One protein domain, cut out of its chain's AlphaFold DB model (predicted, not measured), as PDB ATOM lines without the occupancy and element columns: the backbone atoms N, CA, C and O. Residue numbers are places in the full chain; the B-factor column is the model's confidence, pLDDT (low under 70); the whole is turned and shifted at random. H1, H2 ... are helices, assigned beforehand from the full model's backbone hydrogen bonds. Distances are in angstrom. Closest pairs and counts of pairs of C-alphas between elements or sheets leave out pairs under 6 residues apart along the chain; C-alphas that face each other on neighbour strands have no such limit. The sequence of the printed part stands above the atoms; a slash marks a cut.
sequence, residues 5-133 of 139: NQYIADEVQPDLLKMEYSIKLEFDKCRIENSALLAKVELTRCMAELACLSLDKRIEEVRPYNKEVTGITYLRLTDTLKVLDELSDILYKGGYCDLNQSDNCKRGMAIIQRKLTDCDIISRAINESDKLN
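AT A GLANCE: This is residues 5 to 133 of the 139 residues of an uncharacterized protein of uncultured Bacteroides sp (UniProt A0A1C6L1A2). The long helix H2 runs diagonally between the side-by-side pair H1 and H5 and the folded-back H3 and H4. H6 packs on H1. The printed part has 129 residues with six named helices: all helix, only just loose, with a radius of gyration of the C-alphas of 16.8 A and spans of 47 by 31 by 26 A.

IN THESE COORDINATES: Find C-alpha 35 at (218.392, 185.669, 154.834); H2, residues 35 to 62, runs 39.7 A from there. H1 is residues 5 to 29, H3 67 to 75, H4 78 to 92, H5 103 to 116, and H6 119 to 132, ending at (239.150, 152.764, 144.698).

HOW THE PARTS SIT: H2 touches H1 at a steep tilt of 52 degrees, the closest C-alphas being Ala 39 and Lys 24, 5.1 A. H1 touches H5 at a shallow 11 degrees, opposite ways, closest at Met 19 and Gly 108, 5.6 A. Every O i to N i+4 pair is within hydrogen-bond range in H4, H5 and H6, 19 of 21 in H1, 23 of 24 in H2, 0 of 5 in H3, with 4 of 6 O i to N i+3 pairs.

THE WHOLE: No link is long; pLDDT is under 70 at residues 93 to 94 and 133.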
ATOM      1  N   ASN A   5     231.287 161.238 142.082       88.38
ATOM      2  CA  ASN A   5     230.396 162.310 142.521       88.38
ATOM      3  C   ASN A   5     230.872 162.948 143.826       88.38
ATOM      4  O   ASN A   5     230.822 164.170 143.939       88.38
ATOM      5  N   GLN A   6     231.372 162.164 144.786       90.81
ATOM      6  CA  GLN A   6     231.937 162.704 146.023       90.81
ATOM      7  C   GLN A   6     233.178 163.561 145.750       90.81
ATOM      8  O   GLN A   6     233.297 164.643 146.317       90.81
ATOM      9  N   TYR A   7     234.064 163.132 144.843       91.94
ATOM     10  CA  TYR A   7     235.227 163.939 144.455       91.94
ATOM     11  C   TYR A   7     234.790 165.289 143.862       91.94
ATOM     12  O   TYR A   7     235.288 166.345 144.252       91.94
ATOM     13  N   ILE A   8     233.823 165.271 142.936       92.56
ATOM     14  CA  ILE A   8     233.279 166.497 142.333       92.56
ATOM     15  C   ILE A   8     232.610 167.375 143.397       92.56
ATOM     16  O   ILE A   8     232.792 168.595 143.388       92.56
ATOM     17  N   ALA A   9     231.864 166.773 144.327       92.56
ATOM     18  CA  ALA A   9     231.242 167.490 145.432       92.56
ATOM     19  C   ALA A   9     232.301 168.205 146.280       92.56
ATOM     20  O   ALA A   9     232.167 169.402 146.516       92.56
ATOM     21  N   ASP A  10     233.386 167.525 146.651       93.44
ATOM     22  CA  ASP A  10     234.472 168.097 147.454       93.44
ATOM     23  C   ASP A  10     235.188 169.255 146.733       93.44
ATOM     24  O   ASP A  10     235.513 170.271 147.353       93.44
ATOM     25  N   GLU A  11     235.380 169.160 145.415       94.31
ATOM     26  CA  GLU A  11     235.983 170.223 144.595       94.31
ATOM     27  C   GLU A  11     235.101 171.479 144.481       94.31
ATOM     28  O   GLU A  11     235.610 172.604 144.368       94.31
ATOM     29  N   VAL A  12     233.776 171.309 144.483       95.56
ATOM     30  CA  VAL A  12     232.802 172.389 144.250       95.56
ATOM     31  C   VAL A  12     232.269 172.980 145.563       95.56
ATOM     32  O   VAL A  12     231.944 174.170 145.615       95.56
ATOM     33  N   GLN A  13     232.265 172.204 146.652       96.00
ATOM     34  CA  GLN A  13     231.729 172.585 147.963       96.00
ATOM     35  C   GLN A  13     232.247 173.938 148.487       96.00
ATOM     36  O   GLN A  13     231.428 174.743 148.942       96.00
ATOM     37  N   PRO A  14     233.554 174.271 148.410       97.56
ATOM     38  CA  PRO A  14     234.042 175.555 148.903       97.56
ATOM     39  C   PRO A  14     233.435 176.752 148.165       97.56
ATOM     40  O   PRO A  14     233.240 177.811 148.760       97.56
ATOM     41  N   ASP A  15     233.145 176.604 146.873       97.75
ATOM     42  CA  ASP A  15     232.577 177.680 146.065       97.75
ATOM     43  C   ASP A  15     231.054 177.758 146.217       97.75
ATOM     44  O   ASP A  15     230.523 178.867 146.233       97.75
ATOM     45  N   LEU A  16     230.370 176.634 146.474       97.44
ATOM     46  CA  LEU A  16     228.969 176.638 146.914       97.44
ATOM     47  C   LEU A  16     228.798 177.393 148.235       97.44
ATOM     48  O   LEU A  16     227.916 178.240 148.343       97.44
ATOM     49  N   LEU A  17     229.681 177.171 149.214       97.62
ATOM     50  CA  LEU A  17     229.640 177.890 150.494       97.62
ATOM     51  C   LEU A  17     229.883 179.398 150.327       97.62
ATOM     52  O   LEU A  17     229.208 180.215 150.955       97.62
ATOM     53  N   LYS A  18     230.818 179.794 149.452       97.75
ATOM     54  CA  LYS A  18     231.033 181.214 149.115       97.75
ATOM     55  C   LYS A  18     229.835 181.817 148.385       97.75
ATOM     56  O   LYS A  18     229.530 182.991 148.602       97.75
ATOM     57  N   MET A  19     229.178 181.043 147.523       97.75
ATOM     58  CA  MET A  19     227.985 181.474 146.801       97.75
ATOM     59  C   MET A  19     226.810 181.664 147.762       97.75
ATOM     60  O   MET A  19     226.200 182.727 147.744       97.75
ATOM     61  N   GLU A  20     226.565 180.712 148.671       97.94
ATOM     62  CA  GLU A  20     225.571 180.834 149.751       97.94
ATOM     63  C   GLU A  20     225.807 182.120 150.553       97.94
ATOM     64  O   GLU A  20     224.897 182.927 150.744       97.94
ATOM     65  N   TYR A  21     227.054 182.359 150.971       97.88
ATOM     66  CA  TYR A  21     227.411 183.569 151.705       97.88
ATOM     67  C   TYR A  21     227.187 184.845 150.881       97.88
ATOM     68  O   TYR A  21     226.685 185.837 151.407       97.88
ATOM     69  N   SER A  22     227.520 184.826 149.588       97.88
ATOM     70  CA  SER A  22     227.317 185.969 148.690       97.88
ATOM     71  C   SER A  22     225.834 186.300 148.527       97.88
ATOM     72  O   SER A  22     225.463 187.464 148.660       97.88
ATOM     73  N   ILE A  23     224.984 185.289 148.332       97.44
ATOM     74  CA  ILE A  23     223.527 185.455 148.256       97.44
ATOM     75  C   ILE A  23     222.992 186.030 149.569       97.44
ATOM     76  O   ILE A  23     222.263 187.022 149.562       97.44
ATOM     77  N   LYS A  24     223.406 185.461 150.709       97.06
ATOM     78  CA  LYS A  24     223.017 185.959 152.033       97.06
ATOM     79  C   LYS A  24     223.360 187.439 152.198       97.06
ATOM     80  O   LYS A  24     222.533 188.186 152.706       97.06
ATOM     81  N   LEU A  25     224.551 187.873 151.780       97.06
ATOM     82  CA  LEU A  25     224.945 189.281 151.880       97.06
ATOM     83  C   LEU A  25     224.039 190.203 151.060       97.06
ATOM     84  O   LEU A  25     223.729 191.300 151.519       97.06
ATOM     85  N   GLU A  26     223.611 189.793 149.865       96.19
ATOM     86  CA  GLU A  26     222.655 190.584 149.082       96.19
ATOM     87  C   GLU A  26     221.273 190.617 149.747       96.19
ATOM     88  O   GLU A  26     220.665 191.681 149.865       96.19
ATOM     89  N   PHE A  27     220.815 189.486 150.288       95.06
ATOM     90  CA  PHE A  27     219.573 189.422 151.060       95.06
ATOM     91  C   PHE A  27     219.622 190.301 152.319       95.06
ATOM     92  O   PHE A  27     218.655 191.012 152.601       95.06
ATOM     93  N   ASP A  28     220.755 190.337 153.025       94.88
ATOM     94  CA  ASP A  28     220.976 191.214 154.180       94.88
ATOM     95  C   ASP A  28     220.884 192.700 153.780       94.88
ATOM     96  O   ASP A  28     220.227 193.487 154.465       94.88
ATOM     97  N   LYS A  29     221.479 193.100 152.642       94.25
ATOM     98  CA  LYS A  29     221.372 194.479 152.116       94.25
ATOM     99  C   LYS A  29     219.929 194.854 151.776       94.25
ATOM    100  O   LYS A  29     219.513 195.982 152.037       94.25
ATOM    101  N   CYS A  30     219.168 193.907 151.232       91.94
ATOM    102  CA  CYS A  30     217.747 194.060 150.923       91.94
ATOM    103  C   CYS A  30     216.833 193.918 152.150       91.94
ATOM    104  O   CYS A  30     215.618 194.040 152.007       91.94
ATOM    105  N   ARG A  31     217.394 193.705 153.351       91.62
ATOM    106  CA  ARG A  31     216.657 193.520 154.614       91.62
ATOM    107  C   ARG A  31     215.652 192.368 154.561       91.62
ATOM    108  O   ARG A  31     214.596 192.434 155.185       91.62
ATOM    109  N   ILE A  32     215.983 191.321 153.814       90.69
ATOM    110  CA  ILE A  32     215.177 190.107 153.747       90.69
ATOM    111  C   ILE A  32     215.332 189.345 155.069       90.69
ATOM    112  O   ILE A  32     216.441 189.014 155.493       90.69
ATOM    113  N   GLU A  33     214.210 189.061 155.729       90.69
ATOM    114  CA  GLU A  33     214.186 188.252 156.948       90.69
ATOM    115  C   GLU A  33     214.602 186.806 156.661       90.69
ATOM    116  O   GLU A  33     214.352 186.273 155.584       90.69
ATOM    117  N   ASN A  34     215.215 186.134 157.640       92.19
ATOM    118  CA  ASN A  34     215.705 184.757 157.485       92.19
ATOM    119  C   ASN A  34     216.685 184.575 156.304       92.19
ATOM    120  O   ASN A  34     216.776 183.485 155.735       92.19
ATOM    121  N   SER A  35     217.454 185.620 155.968       93.56
ATOM    122  CA  SER A  35     218.392 185.669 154.834       93.56
ATOM    123  C   SER A  35     219.316 184.454 154.724       93.56
ATOM    124  O   SER A  35     219.579 183.983 153.624       93.56
ATOM    125  N   ALA A  36     219.780 183.896 155.847       94.94
ATOM    126  CA  ALA A  36     220.635 182.710 155.858       94.94
ATOM    127  C   ALA A  36     219.922 181.443 155.352       94.94
ATOM    128  O   ALA A  36     220.496 180.684 154.574       94.94
ATOM    129  N   LEU A  37     218.675 181.210 155.775       94.00
ATOM    130  CA  LEU A  37     217.886 180.075 155.291       94.00
ATOM    131  C   LEU A  37     217.516 180.279 153.821       94.00
ATOM    132  O   LEU A  37     217.680 179.369 153.012       94.00
ATOM    133  N   LEU A  38     217.071 181.485 153.469       94.44
ATOM    134  CA  LEU A  38     216.679 181.801 152.100       94.44
ATOM    135  C   LEU A  38     217.859 181.733 151.133       94.44
ATOM    136  O   LEU A  38     217.673 181.312 150.000       94.44
ATOM    137  N   ALA A  39     219.076 182.072 151.561       95.88
ATOM    138  CA  ALA A  39     220.262 181.921 150.723       95.88
ATOM    139  C   ALA A  39     220.535 180.457 150.348       95.88
ATOM    140  O   ALA A  39     220.943 180.180 149.223       95.88
ATOM    141  N   LYS A  40     220.268 179.512 151.259       96.06
ATOM    142  CA  LYS A  40     220.365 178.073 150.968       96.06
ATOM    143  C   LYS A  40     219.295 177.628 149.977       96.06
ATOM    144  O   LYS A  40     219.601 176.878 149.051       96.06
ATOM    145  N   VAL A  41     218.054 178.083 150.172       95.06
ATOM    146  CA  VAL A  41     216.937 177.780 149.262       95.06
ATOM    147  C   VAL A  41     217.246 178.308 147.864       95.06
ATOM    148  O   VAL A  41     217.174 177.548 146.902       95.06
ATOM    149  N   GLU A  42     217.696 179.557 147.764       95.56
ATOM    150  CA  GLU A  42     218.029 180.180 146.487       95.56
ATOM    151  C   GLU A  42     219.212 179.505 145.805       95.56
ATOM    152  O   GLU A  42     219.141 179.207 144.618       95.56
ATOM    153  N   LEU A  43     220.277 179.184 146.547       96.88
ATOM    154  CA  LEU A  43     221.390 178.418 145.993       96.88
ATOM    155  C   LEU A  43     220.906 177.071 145.443       96.88
ATOM    156  O   LEU A  43     221.281 176.693 144.338       96.88
ATOM    157  N   THR A  44     220.044 176.365 146.177       96.50
ATOM    158  CA  THR A  44     219.479 175.081 145.734       96.50
ATOM    159  C   THR A  44     218.659 175.244 144.454       96.50
ATOM    160  O   THR A  44     218.830 174.464 143.514       96.50
ATOM    161  N   ARG A  45     217.822 176.287 144.382       96.31
ATOM    162  CA  ARG A  45     217.035 176.649 143.195       96.31
ATOM    163  C   ARG A  45     217.938 176.937 141.995       96.31
ATOM    164  O   ARG A  45     217.772 176.308 140.952       96.31
ATOM    165  N   CYS A  46     218.960 177.778 142.164       95.25
ATOM    166  CA  CYS A  46     219.938 178.079 141.118       95.25
ATOM    167  C   CYS A  46     220.692 176.832 140.635       95.25
ATOM    168  O   CYS A  46     220.944 176.697 139.441       95.25
ATOM    169  N   MET A  47     221.053 175.907 141.532       95.94
ATOM    170  CA  MET A  47     221.729 174.665 141.144       95.94
ATOM    171  C   MET A  47     220.806 173.726 140.356       95.94
ATOM    172  O   MET A  47     221.250 173.113 139.383       95.94
ATOM    173  N   ALA A  48     219.525 173.634 140.728       96.81
ATOM    174  CA  ALA A  48     218.535 172.864 139.975       96.81
ATOM    175  C   ALA A  48     218.279 173.465 138.581       96.81
ATOM    176  O   ALA A  48     218.199 172.732 137.592       96.81
ATOM    177  N   GLU A  49     218.217 174.796 138.491       96.25
ATOM    178  CA  GLU A  49     218.100 175.526 137.228       96.25
ATOM    179  C   GLU A  49     219.330 175.303 136.340       96.25
ATOM    180  O   GLU A  49     219.196 174.897 135.183       96.25
ATOM    181  N   LEU A  50     220.535 175.456 136.899       94.81
ATOM    182  CA  LEU A  50     221.790 175.195 136.198       94.81
ATOM    183  C   LEU A  50     221.854 173.762 135.659       94.81
ATOM    184  O   LEU A  50     222.292 173.564 134.523       94.81
ATOM    185  N   ALA A  51     221.416 172.770 136.436       93.94
ATOM    186  CA  ALA A  51     221.381 171.377 136.001       93.94
ATOM    187  C   ALA A  51     220.442 171.181 134.800       93.94
ATOM    188  O   ALA A  51     220.827 170.541 133.820       93.94
ATOM    189  N   CYS A  52     219.245 171.778 134.838       96.62
ATOM    190  CA  CYS A  52     218.300 171.717 133.723       96.62
ATOM    191  C   CYS A  52     218.883 172.358 132.457       96.62
ATOM    192  O   CYS A  52     218.924 171.714 131.410       96.62
ATOM    193  N   LEU A  53     219.394 173.588 132.567       95.38
ATOM    194  CA  LEU A  53     219.974 174.327 131.442       95.38
ATOM    195  C   LEU A  53     221.203 173.623 130.854       95.38
ATOM    196  O   LEU A  53     221.368 173.566 129.635       95.38
ATOM    197  N   SER A  54     222.063 173.068 131.710       93.31
ATOM    198  CA  SER A  54     223.262 172.352 131.265       93.31
ATOM    199  C   SER A  54     222.901 171.074 130.512       93.31
ATOM    200  O   SER A  54     223.516 170.776 129.488       93.31
ATOM    201  N   LEU A  55     221.883 170.339 130.975       94.19
ATOM    202  CA  LEU A  55     221.413 169.135 130.296       94.19
ATOM    203  C   LEU A  55     220.752 169.463 128.955       94.19
ATOM    204  O   LEU A  55     221.044 168.801 127.961       94.19
ATOM    205  N   ASP A  56     219.914 170.500 128.915       95.31
ATOM    206  CA  ASP A  56     219.250 170.953 127.690       95.31
ATOM    207  C   ASP A  56     220.289 171.326 126.622       95.31
ATOM    208  O   ASP A  56     220.241 170.814 125.501       95.31
ATOM    209  N   LYS A  57     221.298 172.120 127.006       94.38
ATOM    210  CA  LYS A  57     222.421 172.478 126.132       94.38
ATOM    211  C   LYS A  57     223.192 171.244 125.657       94.38
ATOM    212  O   LYS A  57     223.529 171.138 124.481       94.38
ATOM    213  N   ARG A  58     223.450 170.279 126.544       92.12
ATOM    214  CA  ARG A  58     224.180 169.053 126.189       92.12
ATOM    215  C   ARG A  58     223.404 168.179 125.207       92.12
ATOM    216  O   ARG A  58     223.991 167.644 124.271       92.12
ATOM    217  N   ILE A  59     222.094 168.046 125.405       94.88
ATOM    218  CA  ILE A  59     221.201 167.353 124.474       94.88
ATOM    219  C   ILE A  59     221.235 168.047 123.113       94.88
ATOM    220  O   ILE A  59     221.337 167.365 122.096       94.88
ATOM    221  N   GLU A  60     221.172 169.379 123.077       95.31
ATOM    222  CA  GLU A  60     221.240 170.159 121.839       95.31
ATOM    223  C   GLU A  60     222.557 169.933 121.081       95.31
ATOM    224  O   GLU A  60     222.527 169.606 119.895       95.31
ATOM    225  N   GLU A  61     223.697 170.023 121.772       94.81
ATOM    226  CA  GLU A  61     225.033 169.821 121.194       94.81
ATOM    227  C   GLU A  61     225.239 168.405 120.632       94.81
ATOM    228  O   GLU A  61     225.899 168.226 119.608       94.81
ATOM    229  N   VAL A  62     224.690 167.385 121.298       95.44
ATOM    230  CA  VAL A  62     224.927 165.973 120.960       95.44
ATOM    231  C   VAL A  62     223.901 165.428 119.963       95.44
ATOM    232  O   VAL A  62     224.212 164.501 119.211       95.44
ATOM    233  N   ARG A  63     222.697 166.012 119.893       95.25
ATOM    234  CA  ARG A  63     221.596 165.560 119.021       95.25
ATOM    235  C   ARG A  63     221.993 165.321 117.552       95.25
ATOM    236  O   ARG A  63     221.486 164.348 116.989       95.25
ATOM    237  N   PRO A  64     222.865 166.128 116.909       96.62
ATOM    238  CA  PRO A  64     223.306 165.866 115.536       96.62
ATOM    239  C   PRO A  64     224.070 164.544 115.368       96.62
ATOM    240  O   PRO A  64     224.034 163.956 114.290       96.62
ATOM    241  N   TYR A  65     224.742 164.079 116.423       96.06
ATOM    242  CA  TYR A  65     225.602 162.893 116.416       96.06
ATOM    243  C   TYR A  65     224.914 161.663 117.013       96.06
ATOM    244  O   TYR A  65     225.188 160.541 116.597       96.06
ATOM    245  N   ASN A  66     224.007 161.864 117.972       95.12
ATOM    246  CA  ASN A  66     223.257 160.797 118.616       95.12
ATOM    247  C   ASN A  66     221.803 161.226 118.858       95.12
ATOM    248  O   ASN A  66     221.516 162.032 119.743       95.12
ATOM    249  N   LYS A  67     220.867 160.646 118.097       91.44
ATOM    250  CA  LYS A  67     219.428 160.931 118.234       91.44
ATOM    251  C   LYS A  67     218.830 160.384 119.531       91.44
ATOM    252  O   LYS A  67     217.831 160.923 119.994       91.44
ATOM    253  N   GLU A  68     219.439 159.355 120.118       94.44
ATOM    254  CA  GLU A  68     218.988 158.734 121.367       94.44
ATOM    255  C   GLU A  68     219.410 159.529 122.604       94.44
ATOM    256  O   GLU A  68     219.001 159.194 123.711       94.44
ATOM    257  N   VAL A  69     220.176 160.619 122.446       92.81
ATOM    258  CA  VAL A  69     220.579 161.468 123.577       92.81
ATOM    259  C   VAL A  69     219.379 162.027 124.343       92.81
ATOM    260  O   VAL A  69     219.479 162.277 125.534       92.81
ATOM    261  N   THR A  70     218.209 162.162 123.714       90.94
ATOM    262  CA  THR A  70     216.964 162.535 124.407       90.94
ATOM    263  C   THR A  70     216.540 161.517 125.471       90.94
ATOM    264  O   THR A  70     215.779 161.853 126.374       90.94
ATOM    265  N   GLY A  71     217.066 160.292 125.425       91.38
ATOM    266  CA  GLY A  71     216.870 159.274 126.449       91.38
ATOM    267  C   GLY A  71     217.392 159.675 127.829       91.38
ATOM    268  O   GLY A  71     216.918 159.124 128.812       91.38
ATOM    269  N   ILE A  72     218.294 160.663 127.941       91.56
ATOM    270  CA  ILE A  72     218.824 161.129 129.237       91.56
ATOM    271  C   ILE A  72     217.953 162.202 129.905       91.56
ATOM    272  O   ILE A  72     218.283 162.667 130.994       91.56
ATOM    273  N   THR A  73     216.836 162.612 129.291       91.75
ATOM    274  CA  THR A  73     215.967 163.673 129.831       91.75
ATOM    275  C   THR A  73     215.404 163.343 131.220       91.75
ATOM    276  O   THR A  73     215.072 164.264 131.960       91.75
ATOM    277  N   TYR A  74     215.369 162.071 131.633       90.06
ATOM    278  CA  TYR A  74     214.993 161.690 133.004       90.06
ATOM    279  C   TYR A  74     215.932 162.261 134.083       90.06
ATOM    280  O   TYR A  74     215.530 162.371 135.237       90.06
ATOM    281  N   LEU A  75     217.166 162.642 133.728       91.00
ATOM    282  CA  LEU A  75     218.113 163.308 134.630       91.00
ATOM    283  C   LEU A  75     217.789 164.795 134.835       91.00
ATOM    284  O   LEU A  75     218.378 165.444 135.700       91.00
ATOM    285  N   ARG A  76     216.879 165.365 134.033       93.06
ATOM    286  CA  ARG A  76     216.506 166.777 134.120       93.06
ATOM    287  C   ARG A  76     215.728 167.012 135.409       93.06
ATOM    288  O   ARG A  76     214.635 166.480 135.581       93.06
ATOM    289  N   LEU A  77     216.230 167.897 136.265       95.75
ATOM    290  CA  LEU A  77     215.623 168.241 137.558       95.75
ATOM    291  C   LEU A  77     214.380 169.145 137.434       95.75
ATOM    292  O   LEU A  77     214.153 170.012 138.269       95.75
ATOM    293  N   THR A  78     213.567 168.953 136.393       95.56
ATOM    294  CA  THR A  78     212.429 169.817 136.044       95.56
ATOM    295  C   THR A  78     211.426 169.940 137.181       95.56
ATOM    296  O   THR A  78     211.018 171.045 137.524       95.56
ATOM    297  N   ASP A  79     211.012 168.811 137.753       95.81
ATOM    298  CA  ASP A  79     209.979 168.813 138.787       95.81
ATOM    299  C   ASP A  79     210.535 169.334 140.115       95.81
ATOM    300  O   ASP A  79     209.862 170.097 140.801       95.81
ATOM    301  N   THR A  80     211.801 169.033 140.423       95.81
ATOM    302  CA  THR A  80     212.516 169.635 141.556       95.81
ATOM    303  C   THR A  80     212.599 171.154 141.424       95.81
ATOM    304  O   THR A  80     212.319 171.861 142.387       95.81
ATOM    305  N   LEU A  81     212.951 171.666 140.239       97.31
ATOM    306  CA  LEU A  81     213.034 173.103 139.982       97.31
ATOM    307  C   LEU A  81     211.671 173.780 140.163       97.31
ATOM    308  O   LEU A  81     211.600 174.771 140.877       97.31
ATOM    309  N   LYS A  82     210.589 173.204 139.621       96.94
ATOM    310  CA  LYS A  82     209.228 173.739 139.813       96.94
ATOM    311  C   LYS A  82     208.849 173.849 141.288       96.94
ATOM    312  O   LYS A  82     208.350 174.883 141.712       96.94
ATOM    313  N   VAL A  83     209.118 172.802 142.075       96.94
ATOM    314  CA  VAL A  83     208.851 172.818 143.523       96.94
ATOM    315  C   VAL A  83     209.674 173.899 144.223       96.94
ATOM    316  O   VAL A  83     209.168 174.559 145.126       96.94
ATOM    317  N   LEU A  84     210.933 174.095 143.821       95.81
ATOM    318  CA  LEU A  84     211.792 175.137 144.388       95.81
ATOM    319  C   LEU A  84     211.331 176.545 143.997       95.81
ATOM    320  O   LEU A  84     211.370 177.425 144.850       95.81
ATOM    321  N   ASP A  85     210.864 176.757 142.766       94.00
ATOM    322  CA  ASP A  85     210.299 178.040 142.330       94.00
ATOM    323  C   ASP A  85     209.015 178.371 143.117       94.00
ATOM    324  O   ASP A  85     208.910 179.454 143.692       94.00
ATOM    325  N   GLU A  86     208.086 177.416 143.254       93.69
ATOM    326  CA  GLU A  86     206.868 177.589 144.064       93.69
ATOM    327  C   GLU A  86     207.188 177.842 145.547       93.69
ATOM    328  O   GLU A  86     206.575 178.693 146.200       93.69
ATOM    329  N   LEU A  87     208.172 177.120 146.094       92.38
ATOM    330  CA  LEU A  87     208.636 177.320 147.464       92.38
ATOM    331  C   LEU A  87     209.233 178.719 147.644       92.38
ATOM    332  O   LEU A  87     208.929 179.387 148.635       92.38
ATOM    333  N   SER A  88     210.051 179.175 146.698       89.38
ATOM    334  CA  SER A  88     210.625 180.517 146.702       89.38
ATOM    335  C   SER A  88     209.534 181.589 146.689       89.38
ATOM    336  O   SER A  88     209.557 182.474 147.545       89.38
ATOM    337  N   ASP A  89     208.520 181.477 145.828       87.75
ATOM    338  CA  ASP A  89     207.400 182.429 145.780       87.75
ATOM    339  C   ASP A  89     206.667 182.546 147.129       87.75
ATOM    340  O   ASP A  89     206.325 183.645 147.582       87.75
ATOM    341  N   ILE A  90     206.470 181.417 147.820       89.56
ATOM    342  CA  ILE A  90     205.847 181.379 149.151       89.56
ATOM    343  C   ILE A  90     206.748 182.016 150.215       89.56
ATOM    344  O   ILE A  90     206.250 182.689 151.126       89.56
ATOM    345  N   LEU A  91     208.056 181.769 150.148       87.06
ATOM    346  CA  LEU A  91     209.014 182.180 151.170       87.06
ATOM    347  C   LEU A  91     209.433 183.649 151.049       87.06
ATOM    348  O   LEU A  91     209.621 184.299 152.079       87.06
ATOM    349  N   TYR A  92     209.538 184.195 149.836       80.75
ATOM    350  CA  TYR A  92     210.013 185.565 149.631       80.75
ATOM    351  C   TYR A  92     208.976 186.643 149.968       80.75
ATOM    352  O   TYR A  92     209.379 187.779 150.209       80.75
ATOM    353  N   LYS A  93     207.671 186.325 150.038       69.88
ATOM    354  CA  LYS A  93     206.565 187.199 150.517       69.88
ATOM    355  C   LYS A  93     206.702 188.705 150.193       69.88
ATOM    356  O   LYS A  93     206.366 189.552 151.019       69.88
ATOM    357  N   GLY A  94     207.172 189.056 148.993       63.91
ATOM    358  CA  GLY A  94     207.303 190.445 148.526       63.91
ATOM    359  C   GLY A  94     208.658 191.131 148.766       63.91
ATOM    360  O   GLY A  94     208.823 192.281 148.361       63.91
ATOM    361  N   GLY A  95     209.639 190.459 149.374       70.69
ATOM    362  CA  GLY A  95     211.030 190.908 149.398       70.69
ATOM    363  C   GLY A  95     211.688 190.682 148.038       70.69
ATOM    364  O   GLY A  95     211.907 189.543 147.642       70.69
ATOM    365  N   TYR A  96     211.999 191.760 147.317       79.44
ATOM    366  CA  TYR A  96     212.687 191.685 146.028       79.44
ATOM    367  C   TYR A  96     214.188 191.946 146.194       79.44
ATOM    368  O   TYR A  96     214.595 192.988 146.710       79.44
ATOM    369  N   CYS A  97     215.010 191.010 145.725       87.00
ATOM    370  CA  CYS A  97     216.458 191.158 145.619       87.00
ATOM    371  C   CYS A  97     216.911 190.587 144.272       87.00
ATOM    372  O   CYS A  97     216.827 189.381 144.052       87.00
ATOM    373  N   ASP A  98     217.376 191.449 143.364       90.44
ATOM    374  CA  ASP A  98     217.910 191.002 142.077       90.44
ATOM    375  C   ASP A  98     219.378 190.583 142.215       90.44
ATOM    376  O   ASP A  98     220.304 191.396 142.109       90.44
ATOM    377  N   LEU A  99     219.598 189.286 142.417       92.00
ATOM    378  CA  LEU A  99     220.939 188.705 142.485       92.00
ATOM    379  C   LEU A  99     221.711 188.846 141.163       92.00
ATOM    380  O   LEU A  99     222.944 188.814 141.175       92.00
ATOM    381  N   ASN A 100     221.030 189.098 140.036       90.50
ATOM    382  CA  ASN A 100     221.676 189.381 138.752       90.50
ATOM    383  C   ASN A 100     222.305 190.778 138.695       90.50
ATOM    384  O   ASN A 100     222.947 191.108 137.701       90.50
ATOM    385  N   GLN A 101     222.182 191.606 139.731       91.56
ATOM    386  CA  GLN A 101     222.989 192.823 139.862       91.56
ATOM    387  C   GLN A 101     224.268 192.595 140.678       91.56
ATOM    388  O   GLN A 101     225.163 193.434 140.651       91.56
ATOM    389  N   SER A 102     224.398 191.460 141.373       95.12
ATOM    390  CA  SER A 102     225.567 191.171 142.203       95.12
ATOM    391  C   SER A 102     226.696 190.550 141.379       95.12
ATOM    392  O   SER A 102     226.611 189.403 140.931       95.12
ATOM    393  N   ASP A 103     227.802 191.282 141.231       95.75
ATOM    394  CA  ASP A 103     229.015 190.781 140.569       95.75
ATOM    395  C   ASP A 103     229.596 189.550 141.274       95.75
ATOM    396  O   ASP A 103     230.113 188.638 140.623       95.75
ATOM    397  N   ASN A 104     229.470 189.487 142.604       95.12
ATOM    398  CA  ASN A 104     229.913 188.337 143.388       95.12
ATOM    399  C   ASN A 104     229.087 187.092 143.060       95.12
ATOM    400  O   ASN A 104     229.668 186.030 142.844       95.12
ATOM    401  N   CYS A 105     227.761 187.226 142.962       96.12
ATOM    402  CA  CYS A 105     226.889 186.108 142.605       96.12
ATOM    403  C   CYS A 105     227.145 185.641 141.166       96.12
ATOM    404  O   CYS A 105     227.335 184.448 140.932       96.12
ATOM    405  N   LYS A 106     227.266 186.570 140.206       96.06
ATOM    406  CA  LYS A 106     227.620 186.238 138.813       96.06
ATOM    407  C   LYS A 106     228.937 185.478 138.723       96.06
ATOM    408  O   LYS A 106     229.021 184.433 138.081       96.06
ATOM    409  N   ARG A 107     229.978 186.004 139.373       96.19
ATOM    410  CA  ARG A 107     231.309 185.397 139.359       96.19
ATOM    411  C   ARG A 107     231.313 184.042 140.062       96.19
ATOM    412  O   ARG A 107     231.937 183.116 139.554       96.19
ATOM    413  N   GLY A 108     230.632 183.927 141.202       96.12
ATOM    414  CA  GLY A 108     230.487 182.673 141.940       96.12
ATOM    415  C   GLY A 108     229.841 181.591 141.082       96.12
ATOM    416  O   GLY A 108     230.417 180.516 140.920       96.12
ATOM    417  N   MET A 109     228.717 181.913 140.437       95.69
ATOM    418  CA  MET A 109     228.020 180.984 139.548       95.69
ATOM    419  C   MET A 109     228.880 180.567 138.349       95.69
ATOM    420  O   MET A 109     228.962 179.385 138.032       95.69
ATOM    421  N   ALA A 110     229.599 181.509 137.727       95.38
ATOM    422  CA  ALA A 110     230.501 181.197 136.617       95.38
ATOM    423  C   ALA A 110     231.645 180.247 137.027       95.38
ATOM    424  O   ALA A 110     232.028 179.370 136.253       95.38
ATOM    425  N   ILE A 111     232.188 180.395 138.242       96.12
ATOM    426  CA  ILE A 111     233.217 179.491 138.780       96.12
ATOM    427  C   ILE A 111     232.637 178.092 139.013       96.12
ATOM    428  O   ILE A 111     233.253 177.111 138.596       96.12
ATOM    429  N   ILE A 112     231.461 178.003 139.642       96.50
ATOM    430  CA  ILE A 112     230.776 176.730 139.913       96.50
ATOM    431  C   ILE A 112     230.480 176.000 138.603       96.50
ATOM    432  O   ILE A 112     230.878 174.847 138.439       96.50
ATOM    433  N   GLN A 113     229.856 176.687 137.642       94.88
ATOM    434  CA  GLN A 113     229.557 176.122 136.330       94.88
ATOM    435  C   GLN A 113     230.828 175.630 135.640       94.88
ATOM    436  O   GLN A 113     230.861 174.499 135.163       94.88
ATOM    437  N   ARG A 114     231.896 176.441 135.630       94.62
ATOM    438  CA  ARG A 114     233.172 176.044 135.031       94.62
ATOM    439  C   ARG A 114     233.687 174.751 135.650       94.62
ATOM    440  O   ARG A 114     233.978 173.833 134.896       94.62
ATOM    441  N   LYS A 115     233.762 174.663 136.983       94.75
ATOM    442  CA  LYS A 115     234.263 173.470 137.683       94.75
ATOM    443  C   LYS A 115     233.448 172.217 137.373       94.75
ATOM    444  O   LYS A 115     234.029 171.170 137.121       94.75
ATOM    445  N   LEU A 116     232.121 172.335 137.342       93.00
ATOM    446  CA  LEU A 116     231.223 171.217 137.025       93.00
ATOM    447  C   LEU A 116     231.353 170.724 135.578       93.00
ATOM    448  O   LEU A 116     230.972 169.597 135.280       93.00
ATOM    449  N   THR A 117     231.882 171.558 134.684       90.25
ATOM    450  CA  THR A 117     232.096 171.230 133.265       90.25
ATOM    451  C   THR A 117     233.568 171.028 132.897       90.25
ATOM    452  O   THR A 117     233.884 170.844 131.724       90.25
ATOM    453  N   ASP A 118     234.478 171.094 133.869       93.25
ATOM    454  CA  ASP A 118     235.914 171.034 133.624       93.25
ATOM    455  C   ASP A 118     236.354 169.585 133.379       93.25
ATOM    456  O   ASP A 118     236.263 168.727 134.262       93.25
ATOM    457  N   CYS A 119     236.835 169.308 132.165       91.88
ATOM    458  CA  CYS A 119     237.244 167.967 131.756       91.88
ATOM    459  C   CYS A 119     238.366 167.397 132.631       91.88
ATOM    460  O   CYS A 119     238.377 166.187 132.858       91.88
ATOM    461  N   ASP A 120     239.281 168.224 133.140       93.56
ATOM    462  CA  ASP A 120     240.393 167.757 133.970       93.56
ATOM    463  C   ASP A 120     239.908 167.402 135.379       93.56
ATOM    464  O   ASP A 120     240.403 166.452 135.989       93.56
ATOM    465  N   ILE A 121     238.927 168.138 135.913       92.38
ATOM    466  CA  ILE A 121     238.274 167.793 137.187       92.38
ATOM    467  C   ILE A 121     237.491 166.488 137.035       92.38
ATOM    468  O   ILE A 121     237.681 165.572 137.833       92.38
ATOM    469  N   ILE A 122     236.668 166.370 135.990       92.00
ATOM    470  CA  ILE A 122     235.857 165.173 135.734       92.00
ATOM    471  C   ILE A 122     236.752 163.949 135.506       92.00
ATOM    472  O   ILE A 122     236.527 162.900 136.104       92.00
ATOM    473  N   SER A 123     237.803 164.080 134.691       92.00
ATOM    474  CA  SER A 123     238.724 162.973 134.408       92.00
ATOM    475  C   SER A 123     239.454 162.512 135.666       92.00
ATOM    476  O   SER A 123     239.598 161.313 135.889       92.00
ATOM    477  N   ARG A 124     239.891 163.445 136.525       92.56
ATOM    478  CA  ARG A 124     240.494 163.093 137.818       92.56
ATOM    479  C   ARG A 124     239.499 162.387 138.736       92.56
ATOM    480  O   ARG A 124     239.872 161.383 139.331       92.56
ATOM    481  N   ALA A 125     238.254 162.855 138.799       91.69
ATOM    482  CA  ALA A 125     237.207 162.233 139.606       91.69
ATOM    483  C   ALA A 125     236.929 160.779 139.188       91.69
ATOM    484  O   ALA A 125     236.848 159.900 140.042       91.69
ATOM    485  N   ILE A 126     236.836 160.519 137.878       90.44
ATOM    486  CA  ILE A 126     236.663 159.165 137.325       90.44
ATOM    487  C   ILE A 126     237.874 158.294 137.674       90.44
ATOM    488  O   ILE A 126     237.714 157.233 138.266       90.44
ATOM    489  N   ASN A 127     239.091 158.780 137.410       89.44
ATOM    490  CA  ASN A 127     240.314 158.021 137.676       89.44
ATOM    491  C   ASN A 127     240.497 157.672 139.164       89.44
ATOM    492  O   ASN A 127     240.967 156.584 139.485       89.44
ATOM    493  N   GLU A 128     240.173 158.585 140.084       87.25
ATOM    494  CA  GLU A 128     240.228 158.295 141.524       87.25
ATOM    495  C   GLU A 128     239.148 157.291 141.945       87.25
ATOM    496  O   GLU A 128     239.422 156.399 142.748       87.25
ATOM    497  N   SER A 129     237.951 157.376 141.358       85.75
ATOM    498  CA  SER A 129     236.886 156.390 141.570       85.75
ATOM    499  C   SER A 129     237.309 154.988 141.106       85.75
ATOM    500  O   SER A 129     237.125 154.021 141.844       85.75
ATOM    501  N   ASP A 130     237.934 154.875 139.932       84.25
ATOM    502  CA  ASP A 130     238.381 153.597 139.358       84.25
ATOM    503  C   ASP A 130     239.527 152.958 140.159       84.25
ATOM    504  O   ASP A 130     239.602 151.739 140.280       84.25
ATOM    505  N   LYS A 131     240.414 153.756 140.771       82.25
ATOM    506  CA  LYS A 131     241.460 153.234 141.678       82.25
ATOM    507  C   LYS A 131     240.884 152.626 142.953       82.25
ATOM    508  O   LYS A 131     241.466 151.693 143.502       82.25
ATOM    509  N   LEU A 132     239.802 153.210 143.467       73.88
ATOM    510  CA  LEU A 132     239.150 152.764 144.698       73.88
ATOM    511  C   LEU A 132     238.240 151.555 144.459       73.88
ATOM    512  O   LEU A 132     238.029 150.775 145.385       73.88
ATOM    513  N   ASN A 133     237.760 151.393 143.225       67.62
ATOM    514  CA  ASN A 133     236.983 150.257 142.749       67.62
ATOM    515  C   ASN A 133     237.619 149.702 141.464       67.62
ATOM    516  O   ASN A 133     237.029 149.865 140.390       67.62
TER     517      ASN A 133